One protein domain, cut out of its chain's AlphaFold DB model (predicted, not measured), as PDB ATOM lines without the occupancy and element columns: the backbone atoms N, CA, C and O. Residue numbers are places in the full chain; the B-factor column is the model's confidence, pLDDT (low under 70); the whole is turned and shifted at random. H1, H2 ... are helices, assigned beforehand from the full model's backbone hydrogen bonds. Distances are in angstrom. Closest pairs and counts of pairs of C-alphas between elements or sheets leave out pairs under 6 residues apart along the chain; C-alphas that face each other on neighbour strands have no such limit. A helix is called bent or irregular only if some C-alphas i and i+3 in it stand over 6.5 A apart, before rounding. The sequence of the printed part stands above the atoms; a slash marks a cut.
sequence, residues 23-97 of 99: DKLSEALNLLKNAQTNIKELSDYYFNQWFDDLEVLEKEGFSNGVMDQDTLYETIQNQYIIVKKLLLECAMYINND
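AT A GLANCE: This is residues 23 to 97 of the 99 residues of the protein "DUF4298 domain-containing protein" of Christensenellaceae bacterium (UniProt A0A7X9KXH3). Look for a narrow V of two long helices that run opposite ways: the bent H1, with its arms H1a and H1b, and the straighter, longer H3. Arm H1b meets H3 toward the closed end of the V, the free ends of H1a and H3 spread from each other at the open end, and short H2 with the link of residues 60 to 68 makes a head beyond the closed end, where the chain folds back. The printed part has 75 residues, with three named helices in the order H1, H2, H3, no named strand, and the class all helix. The whole is only just loose, close to extended, with a radius of gyration of the C-alphas of 17.0 A, and it spans 58 by 20 by 18 A, a rod.

HOW THE PARTS SIT: Begin at residues 23 to 48, H1, which by its hydrogen bonds was assigned as one helix but is bent: C-alphas 33 and 36 are 6.6 A apart. Its arms are H1a, residues 23 to 33, and H1b, residues 36 to 48, at a shallow tilt of 34 degrees, only just short of steep. Next comes H2, residues 50 to 59, which meets H1b only through their tight link of 1 residue. Further on, H3, residues 69 to 96, touches H1b with its residues 72 to 79 alone; the closest C-alphas, those of Ile 39 and Ile 76, are 6.6 A apart. These two run opposite ways at a shallow tilt of 34 degrees, only just short of steep. H1a and H3 are only just apart, their closest C-alphas 8.4 A from each other. H2 is apart from both H1a and H3. In H1a and H3 every O i to N i+4 pair is within hydrogen-bond range, against 8 of 9 in H1b and 5 of 6 in H2.

IN THESE COORDINATES: Find C-alpha 23 at (181.139, 136.514, 232.166); from there H1a runs 15.8 A to Lys 33. Pick up H1b at Gln 36 and go 17.8 A to C-alpha 48 at (167.977, 168.155, 214.776). H2 runs from Trp 50 to Lys 59, 14.5 A. H3 begins at Gln 69 and runs 40.9 A to C-alpha 96 at (182.343, 127.786, 212.518).

THE WHOLE: The C-alphas of Lys 59 and Asp 97 are the two farthest apart, at 58.6 A. Residues 23 to 31, which belong to H1a, stand free, and so do residues 87 to 97, of which 87 to 96 belong to H3. The printed part has no cut; the link from H2 to H3, 9 residues, is short. The mean pLDDT of the printed part is 90.7, and residue 97 alone is under 70.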
ATOM      1  N   ASP A  23     181.454 135.374 231.304       97.25
ATOM      2  CA  ASP A  23     181.139 136.514 232.166       97.25
ATOM      3  C   ASP A  23     181.305 137.835 231.395       97.25
ATOM      4  O   ASP A  23     180.379 138.648 231.332       97.25
ATOM      5  N   LYS A  24     182.432 138.014 230.693       95.56
ATOM      6  CA  LYS A  24     182.690 139.213 229.873       95.56
ATOM      7  C   LYS A  24     181.717 139.360 228.707       95.56
ATOM      8  O   LYS A  24     181.294 140.472 228.397       95.56
ATOM      9  N   LEU A  25     181.350 138.260 228.050       93.44
ATOM     10  CA  LEU A  25     180.349 138.276 226.979       93.44
ATOM     11  C   LEU A  25     178.973 138.690 227.512       93.44
ATOM     12  O   LEU A  25     178.259 139.450 226.858       93.44
ATOM     13  N   SER A  26     178.623 138.248 228.721       94.56
ATOM     14  CA  SER A  26     177.379 138.641 229.387       94.56
ATOM     15  C   SER A  26     177.362 140.135 229.728       94.56
ATOM     16  O   SER A  26     176.357 140.814 229.498       94.56
ATOM     17  N   GLU A  27     178.479 140.677 230.215       94.19
ATOM     18  CA  GLU A  27     178.645 142.118 230.438       94.19
ATOM     19  C   GLU A  27     178.535 142.911 229.129       94.19
ATOM     20  O   GLU A  27     177.752 143.859 229.043       94.19
ATOM     21  N   ALA A  28     179.250 142.488 228.082       91.06
ATOM     22  CA  ALA A  28     179.208 143.122 226.767       91.06
ATOM     23  C   ALA A  28     177.793 143.122 226.167       91.06
ATOM     24  O   ALA A  28     177.356 144.133 225.616       91.06
ATOM     25  N   LEU A  29     177.040 142.028 226.326       91.12
ATOM     26  CA  LEU A  29     175.645 141.945 225.895       91.12
ATOM     27  C   LEU A  29     174.760 142.961 226.626       91.12
ATOM     28  O   LEU A  29     173.903 143.597 226.008       91.12
ATOM     29  N   ASN A  30     174.951 143.133 227.933       91.44
ATOM     30  CA  ASN A  30     174.197 144.120 228.706       91.44
ATOM     31  C   ASN A  30     174.545 145.557 228.299       91.44
ATOM     32  O   ASN A  30     173.645 146.392 228.200       91.44
ATOM     33  N   LEU A  31     175.814 145.839 227.995       90.75
ATOM     34  CA  LEU A  31     176.226 147.129 227.439       90.75
ATOM     35  C   LEU A  31     175.584 147.379 226.069       90.75
ATOM     36  O   LEU A  31     175.033 148.455 225.837       90.75
ATOM     37  N   LEU A  32     175.587 146.378 225.184       90.25
ATOM     38  CA  LEU A  32     175.035 146.491 223.835       90.25
ATOM     39  C   LEU A  32     173.531 146.803 223.840       90.25
ATOM     40  O   LEU A  32     173.078 147.620 223.041       90.25
ATOM     41  N   LYS A  33     172.765 146.212 224.769       88.00
ATOM     42  CA  LYS A  33     171.322 146.485 224.925       88.00
ATOM     43  C   LYS A  33     171.018 147.962 225.183       88.00
ATOM     44  O   LYS A  33     170.010 148.464 224.701       88.00
ATOM     45  N   ASN A  34     171.888 148.650 225.921       87.44
ATOM     46  CA  ASN A  34     171.712 150.064 226.260       87.44
ATOM     47  C   ASN A  34     172.394 151.002 225.253       87.44
ATOM     48  O   ASN A  34     171.996 152.158 225.118       87.44
ATOM     49  N   ALA A  35     173.400 150.510 224.524       88.06
ATOM     50  CA  ALA A  35     174.188 151.298 223.579       88.06
ATOM     51  C   ALA A  35     173.326 151.968 222.497       88.06
ATOM     52  O   ALA A  35     173.572 153.128 222.165       88.06
ATOM     53  N   GLN A  36     172.294 151.269 222.004       84.50
ATOM     54  CA  GLN A  36     171.366 151.801 221.004       84.50
ATOM     55  C   GLN A  36     170.560 152.994 221.535       84.50
ATOM     56  O   GLN A  36     170.403 153.986 220.830       84.50
ATOM     57  N   THR A  37     170.046 152.912 222.762       87.12
ATOM     58  CA  THR A  37     169.286 154.013 223.368       87.12
ATOM     59  C   THR A  37     170.180 155.233 223.551       87.12
ATOM     60  O   THR A  37     169.832 156.323 223.105       87.12
ATOM     61  N   ASN A  38     171.377 155.026 224.105       84.75
ATOM     62  CA  ASN A  38     172.319 156.108 224.387       84.75
ATOM     63  C   ASN A  38     172.777 156.828 223.109       84.75
ATOM     64  O   ASN A  38     172.899 158.050 223.100       84.75
ATOM     65  N   ILE A  39     173.023 156.090 222.017       90.44
ATOM     66  CA  ILE A  39     173.437 156.717 220.756       90.44
ATOM     67  C   ILE A  39     172.278 157.392 220.036       90.44
ATOM     68  O   ILE A  39     172.501 158.360 219.318       90.44
ATOM     69  N   LYS A  40     171.049 156.890 220.210       91.12
ATOM     70  CA  LYS A  40     169.865 157.464 219.573       91.12
ATOM     71  C   LYS A  40     169.628 158.884 220.070       91.12
ATOM     72  O   LYS A  40     169.407 159.760 219.251       91.12
ATOM     73  N   GLU A  41     169.716 159.118 221.377       91.00
ATOM     74  CA  GLU A  41     169.556 160.462 221.945       91.00
ATOM     75  C   GLU A  41     170.614 161.434 221.406       91.00
ATOM     76  O   GLU A  41     170.279 162.535 220.972       91.00
ATOM     77  N   LEU A  42     171.877 160.998 221.346       91.19
ATOM     78  CA  LEU A  42     172.970 161.808 220.803       91.19
ATOM     79  C   LEU A  42     172.810 162.080 219.301       91.19
ATOM     80  O   LEU A  42     173.048 163.191 218.838       91.19
ATOM     81  N   SER A  43     172.396 161.065 218.543       92.44
ATOM     82  CA  SER A  43     172.118 161.165 217.111       92.44
ATOM     83  C   SER A  43     170.955 162.117 216.844       92.44
ATOM     84  O   SER A  43     171.061 162.990 215.987       92.44
ATOM     85  N   ASP A  44     169.854 161.977 217.582       94.19
ATOM     86  CA  ASP A  44     168.684 162.844 217.454       94.19
ATOM     87  C   ASP A  44     169.058 164.299 217.775       94.19
ATOM     88  O   ASP A  44     168.637 165.204 217.058       94.19
ATOM     89  N   TYR A  45     169.895 164.533 218.788       93.12
ATOM     90  CA  TYR A  45     170.426 165.861 219.081       93.12
ATOM     91  C   TYR A  45     171.282 166.415 217.931       93.12
ATOM     92  O   TYR A  45     171.003 167.503 217.420       93.12
ATOM     93  N   TYR A  46     172.279 165.644 217.481       93.12
ATOM     94  CA  TYR A  46     173.213 166.045 216.425       93.12
ATOM     95  C   TYR A  46     172.501 166.433 215.123       93.12
ATOM     96  O   TYR A  46     172.834 167.447 214.515       93.12
ATOM     97  N   PHE A  47     171.494 165.660 214.703       92.31
ATOM     98  CA  PHE A  47     170.808 165.897 213.430       92.31
ATOM     99  C   PHE A  47     169.676 166.930 213.489       92.31
ATOM    100  O   PHE A  47     169.262 167.390 212.426       92.31
ATOM    101  N   ASN A  48     169.159 167.285 214.673       95.19
ATOM    102  CA  ASN A  48     167.977 168.155 214.776       95.19
ATOM    103  C   ASN A  48     168.196 169.479 215.520       95.19
ATOM    104  O   ASN A  48     167.439 170.408 215.270       95.19
ATOM    105  N   GLN A  49     169.135 169.557 216.467       95.44
ATOM    106  CA  GLN A  49     169.237 170.698 217.397       95.44
ATOM    107  C   GLN A  49     170.647 171.276 217.504       95.44
ATOM    108  O   GLN A  49     170.804 172.465 217.759       95.44
ATOM    109  N   TRP A  50     171.672 170.453 217.282       94.94
ATOM    110  CA  TRP A  50     173.062 170.832 217.521       94.94
ATOM    111  C   TRP A  50     173.499 172.110 216.792       94.94
ATOM    112  O   TRP A  50     174.168 172.945 217.390       94.94
ATOM    113  N   PHE A  51     173.101 172.290 215.529       92.88
ATOM    114  CA  PHE A  51     173.485 173.469 214.746       92.88
ATOM    115  C   PHE A  51     172.862 174.767 215.290       92.88
ATOM    116  O   PHE A  51     173.548 175.781 215.399       92.88
ATOM    117  N   ASP A  52     171.588 174.719 215.685       94.06
ATOM    118  CA  ASP A  52     170.881 175.877 216.243       94.06
ATOM    119  C   ASP A  52     171.484 176.282 217.599       94.06
ATOM    120  O   ASP A  52     171.721 177.464 217.859       94.06
ATOM    121  N   ASP A  53     171.791 175.293 218.444       94.88
ATOM    122  CA  ASP A  53     172.445 175.516 219.734       94.88
ATOM    123  C   ASP A  53     173.862 176.077 219.562       94.88
ATOM    124  O   ASP A  53     174.264 176.976 220.307       94.88
ATOM    125  N   LEU A  54     174.617 175.583 218.573       93.75
ATOM    126  CA  LEU A  54     175.973 176.043 218.273       93.75
ATOM    127  C   LEU A  54     175.990 177.551 217.990       93.75
ATOM    128  O   LEU A  54     176.750 178.283 218.622       93.75
ATOM    129  N   GLU A  55     175.098 178.040 217.121       92.25
ATOM    130  CA  GLU A  55     175.023 179.465 216.765       92.25
ATOM    131  C   GLU A  55     174.656 180.382 217.944       92.25
ATOM    132  O   GLU A  55     174.997 181.574 217.947       92.25
ATOM    133  N   VAL A  56     173.895 179.875 218.917       94.88
ATOM    134  CA  VAL A  56     173.527 180.617 220.131       94.88
ATOM    135  C   VAL A  56     174.703 180.640 221.102       94.88
ATOM    136  O   VAL A  56     175.110 181.709 221.554       94.88
ATOM    137  N   LEU A  57     175.286 179.475 221.378       95.00
ATOM    138  CA  LEU A  57     176.325 179.299 222.388       95.00
ATOM    139  C   LEU A  57     177.667 179.929 221.987       95.00
ATOM    140  O   LEU A  57     178.376 180.452 222.850       95.00
ATOM    141  N   GLU A  58     177.990 179.976 220.690       91.56
ATOM    142  CA  GLU A  58     179.157 180.713 220.188       91.56
ATOM    143  C   GLU A  58     179.084 182.210 220.529       91.56
ATOM    144  O   GLU A  58     180.093 182.821 220.889       91.56
ATOM    145  N   LYS A  59     177.884 182.808 220.487       92.69
ATOM    146  CA  LYS A  59     177.672 184.224 220.846       92.69
ATOM    147  C   LYS A  59     177.820 184.468 222.346       92.69
ATOM    148  O   LYS A  59     178.170 185.576 222.749       92.69
ATOM    149  N   GLU A  60     177.566 183.448 223.162       95.12
ATOM    150  CA  GLU A  60     177.730 183.485 224.619       95.12
ATOM    151  C   GLU A  60     179.178 183.209 225.062       95.12
ATOM    152  O   GLU A  60     179.497 183.329 226.246       95.12
ATOM    153  N   GLY A  61     180.072 182.863 224.128       92.19
ATOM    154  CA  GLY A  61     181.454 182.486 224.431       92.19
ATOM    155  C   GLY A  61     181.573 181.132 225.137       92.19
ATOM    156  O   GLY A  61     182.595 180.859 225.769       92.19
ATOM    157  N   PHE A  62     180.537 180.293 225.058       94.69
ATOM    158  CA  PHE A  62     180.563 178.930 225.575       94.69
ATOM    159  C   PHE A  62     181.347 178.017 224.621       94.69
ATOM    160  O   PHE A  62     181.297 178.173 223.404       94.69
ATOM    161  N   SER A  63     182.093 177.061 225.176       89.62
ATOM    162  CA  SER A  63     182.847 176.077 224.397       89.62
ATOM    163  C   SER A  63     182.959 174.765 225.165       89.62
ATOM    164  O   SER A  63     183.336 174.750 226.340       89.62
ATOM    165  N   ASN A  64     182.640 173.655 224.503       90.56
ATOM    166  CA  ASN A  64     182.883 172.308 225.006       90.56
ATOM    167  C   ASN A  64     183.272 171.362 223.854       90.56
ATOM    168  O   ASN A  64     183.231 171.734 222.684       90.56
ATOM    169  N   GLY A  65     183.631 170.119 224.188       86.25
ATOM    170  CA  GLY A  65     184.072 169.138 223.190       86.25
ATOM    171  C   GLY A  65     182.986 168.656 222.221       86.25
ATOM    172  O   GLY A  65     183.327 168.119 221.182       86.25
ATOM    173  N   VAL A  66     181.695 168.839 222.524       89.00
ATOM    174  CA  VAL A  66     180.604 168.405 221.629       89.00
ATOM    175  C   VAL A  66     180.185 169.482 220.631       89.00
ATOM    176  O   VAL A  66     179.416 169.189 219.727       89.00
ATOM    177  N   MET A  67     180.684 170.712 220.772       90.06
ATOM    178  CA  MET A  67     180.511 171.786 219.782       90.06
ATOM    179  C   MET A  67     181.394 171.597 218.544       90.06
ATOM    180  O   MET A  67     181.245 172.325 217.571       90.06
ATOM    181  N   ASP A  68     182.303 170.623 218.565       88.19
ATOM    182  CA  ASP A  68     183.013 170.175 217.378       88.19
ATOM    183  C   ASP A  68     182.157 169.165 216.593       88.19
ATOM    184  O   ASP A  68     181.713 168.147 217.136       88.19
ATOM    185  N   GLN A  69     181.924 169.455 215.308       79.56
ATOM    186  CA  GLN A  69     181.081 168.633 214.436       79.56
ATOM    187  C   GLN A  69     181.622 167.206 214.323       79.56
ATOM    188  O   GLN A  69     180.847 166.240 214.341       79.56
ATOM    189  N   ASP A  70     182.944 167.092 214.194       89.75
ATOM    190  CA  ASP A  70     183.622 165.826 213.948       89.75
ATOM    191  C   ASP A  70     183.502 164.924 215.177       89.75
ATOM    192  O   ASP A  70     183.158 163.754 215.045       89.75
ATOM    193  N   THR A  71     183.633 165.472 216.387       89.75
ATOM    194  CA  THR A  71     183.525 164.711 217.640       89.75
ATOM    195  C   THR A  71     182.207 163.931 217.765       89.75
ATOM    196  O   THR A  71     182.209 162.734 218.090       89.75
ATOM    197  N   LEU A  72     181.062 164.572 217.506       89.38
ATOM    198  CA  LEU A  72     179.753 163.912 217.599       89.38
ATOM    199  C   LEU A  72     179.544 162.903 216.471       89.38
ATOM    200  O   LEU A  72     179.134 161.763 216.721       89.38
ATOM    201  N   TYR A  73     179.870 163.302 215.243       90.00
ATOM    202  CA  TYR A  73     179.736 162.446 214.074       90.00
ATOM    203  C   TYR A  73     180.612 161.188 214.179       90.00
ATOM    204  O   TYR A  73     180.125 160.071 213.982       90.00
ATOM    205  N   GLU A  74     181.878 161.341 214.569       93.56
ATOM    206  CA  GLU A  74     182.812 160.237 214.785       93.56
ATOM    207  C   GLU A  74     182.325 159.299 215.884       93.56
ATOM    208  O   GLU A  74     182.389 158.081 215.722       93.56
ATOM    209  N   THR A  75     181.784 159.828 216.982       92.06
ATOM    210  CA  THR A  75     181.226 159.006 218.066       92.06
ATOM    211  C   THR A  75     180.081 158.120 217.562       92.06
ATOM    212  O   THR A  75     180.076 156.907 217.809       92.06
ATOM    213  N   ILE A  76     179.143 158.696 216.803       90.50
ATOM    214  CA  ILE A  76     178.006 157.977 216.207       90.50
ATOM    215  C   ILE A  76     178.498 156.924 215.204       90.50
ATOM    216  O   ILE A  76     178.113 155.750 215.274       90.50
ATOM    217  N   GLN A  77     179.401 157.309 214.303       92.00
ATOM    218  CA  GLN A  77     179.949 156.412 213.290       92.00
ATOM    219  C   GLN A  77     180.764 155.264 213.911       92.00
ATOM    220  O   GLN A  77     180.660 154.115 213.467       92.00
ATOM    221  N   ASN A  78     181.550 155.538 214.952       93.75
ATOM    222  CA  ASN A  78     182.375 154.542 215.629       93.75
ATOM    223  C   ASN A  78     181.520 153.446 216.262       93.75
ATOM    224  O   ASN A  78     181.824 152.263 216.086       93.75
ATOM    225  N   GLN A  79     180.423 153.807 216.934       90.94
ATOM    226  CA  GLN A  79     179.536 152.805 217.516       90.94
ATOM    227  C   GLN A  79     178.930 151.901 216.431       90.94
ATOM    228  O   GLN A  79     178.932 150.676 216.573       90.94
ATOM    229  N   TYR A  80     178.504 152.472 215.301       89.50
ATOM    230  CA  TYR A  80     178.008 151.702 214.157       89.50
ATOM    231  C   TYR A  80     179.051 150.718 213.598       89.50
ATOM    232  O   TYR A  80     178.736 149.554 213.328       89.50
ATOM    233  N   ILE A  81     180.308 151.151 213.456       93.75
ATOM    234  CA  ILE A  81     181.412 150.294 212.997       93.75
ATOM    235  C   ILE A  81     181.670 149.152 213.987       93.75
ATOM    236  O   ILE A  81     181.859 148.009 213.564       93.75
ATOM    237  N   ILE A  82     181.669 149.434 215.291       93.69
ATOM    238  CA  ILE A  82     181.873 148.424 216.339       93.69
ATOM    239  C   ILE A  82     180.762 147.371 216.290       93.69
ATOM    240  O   ILE A  82     181.060 146.179 216.255       93.69
ATOM    241  N   VAL A  83     179.497 147.788 216.201       90.88
ATOM    242  CA  VAL A  83     178.353 146.865 216.113       90.88
ATOM    243  C   VAL A  83     178.452 145.972 214.877       90.88
ATOM    244  O   VAL A  83     178.238 144.767 214.975       90.88
ATOM    245  N   LYS A  84     178.844 146.519 213.719       92.19
ATOM    246  CA  LYS A  84     179.082 145.711 212.512       92.19
ATOM    247  C   LYS A  84     180.143 144.635 212.719       92.19
ATOM    248  O   LYS A  84     179.942 143.501 212.291       92.19
ATOM    249  N   LYS A  85     181.263 144.989 213.353       94.38
ATOM    250  CA  LYS A  85     182.337 144.035 213.659       94.38
ATOM    251  C   LYS A  85     181.844 142.946 214.610       94.38
ATOM    252  O   LYS A  85     182.060 141.778 214.326       94.38
ATOM    253  N   LEU A  86     181.112 143.313 215.666       92.06
ATOM    254  CA  LEU A  86     180.512 142.349 216.595       92.06
ATOM    255  C   LEU A  86     179.577 141.369 215.875       92.06
ATOM    256  O   LEU A  86     179.697 140.166 216.065       92.06
ATOM    257  N   LEU A  87     178.687 141.866 215.011       90.62
ATOM    258  CA  LEU A  87     177.778 141.015 214.235       90.62
ATOM    259  C   LEU A  87     178.528 140.032 213.330       90.62
ATOM    260  O   LEU A  87     178.123 138.876 213.227       90.62
ATOM    261  N   LEU A  88     179.611 140.481 212.690       93.62
ATOM    262  CA  LEU A  88     180.441 139.623 211.851       93.62
ATOM    263  C   LEU A  88     181.114 138.519 212.672       93.62
ATOM    264  O   LEU A  88     181.031 137.357 212.287       93.62
ATOM    265  N   GLU A  89     181.724 138.863 213.807       92.19
ATOM    266  CA  GLU A  89     182.368 137.885 214.690       92.19
ATOM    267  C   GLU A  89     181.357 136.881 215.256       92.19
ATOM    268  O   GLU A  89     181.614 135.681 215.251       92.19
ATOM    269  N   CYS A  90     180.161 137.331 215.657       90.94
ATOM    270  CA  CYS A  90     179.086 136.430 216.077       90.94
ATOM    271  C   CYS A  90     178.656 135.487 214.948       90.94
ATOM    272  O   CYS A  90     178.477 134.294 215.182       90.94
ATOM    273  N   ALA A  91     178.500 135.994 213.722       90.19
ATOM    274  CA  ALA A  91     178.147 135.164 212.574       90.19
ATOM    275  C   ALA A  91     179.251 134.147 212.245       90.19
ATOM    276  O   ALA A  91     178.952 132.995 211.946       90.19
ATOM    277  N   MET A  92     180.521 134.551 212.325       90.81
ATOM    278  CA  MET A  92     181.662 133.654 212.145       90.81
ATOM    279  C   MET A  92     181.714 132.583 213.232       90.81
ATOM    280  O   MET A  92     181.911 131.417 212.906       90.81
ATOM    281  N   TYR A  93     181.498 132.956 214.494       86.94
ATOM    282  CA  TYR A  93     181.436 132.027 215.621       86.94
ATOM    283  C   TYR A  93     180.337 130.976 215.412       86.94
ATOM    284  O   TYR A  93     180.620 129.785 215.404       86.94
ATOM    285  N   ILE A  94     179.113 131.417 215.103       88.50
ATOM    286  CA  ILE A  94     177.963 130.531 214.855       88.50
ATOM    287  C   ILE A  94     178.184 129.621 213.637       88.50
ATOM    288  O   ILE A  94     177.790 128.461 213.666       88.50
ATOM    289  N   ASN A  95     178.795 130.126 212.561       83.88
ATOM    290  CA  ASN A  95     179.021 129.335 211.346       83.88
ATOM    291  C   ASN A  95     180.188 128.346 211.471       83.88
ATOM    292  O   ASN A  95     180.197 127.331 210.776       83.88
ATOM    293  N   ASN A  96     181.193 128.661 212.290       78.12
ATOM    294  CA  ASN A  96     182.343 127.786 212.518       78.12
ATOM    295  C   ASN A  96     182.031 126.689 213.541       78.12
ATOM    296  O   ASN A  96     182.596 125.597 213.454       78.12
ATOM    297  N   ASP A  97     181.109 126.959 214.461       56.69
ATOM    298  CA  ASP A  97     180.631 125.990 215.432       56.69
ATOM    299  C   ASP A  97     179.471 125.166 214.846       56.69
ATOM    300  O   ASP A  97     178.292 125.411 215.096       56.69
TER     301      ASP A  97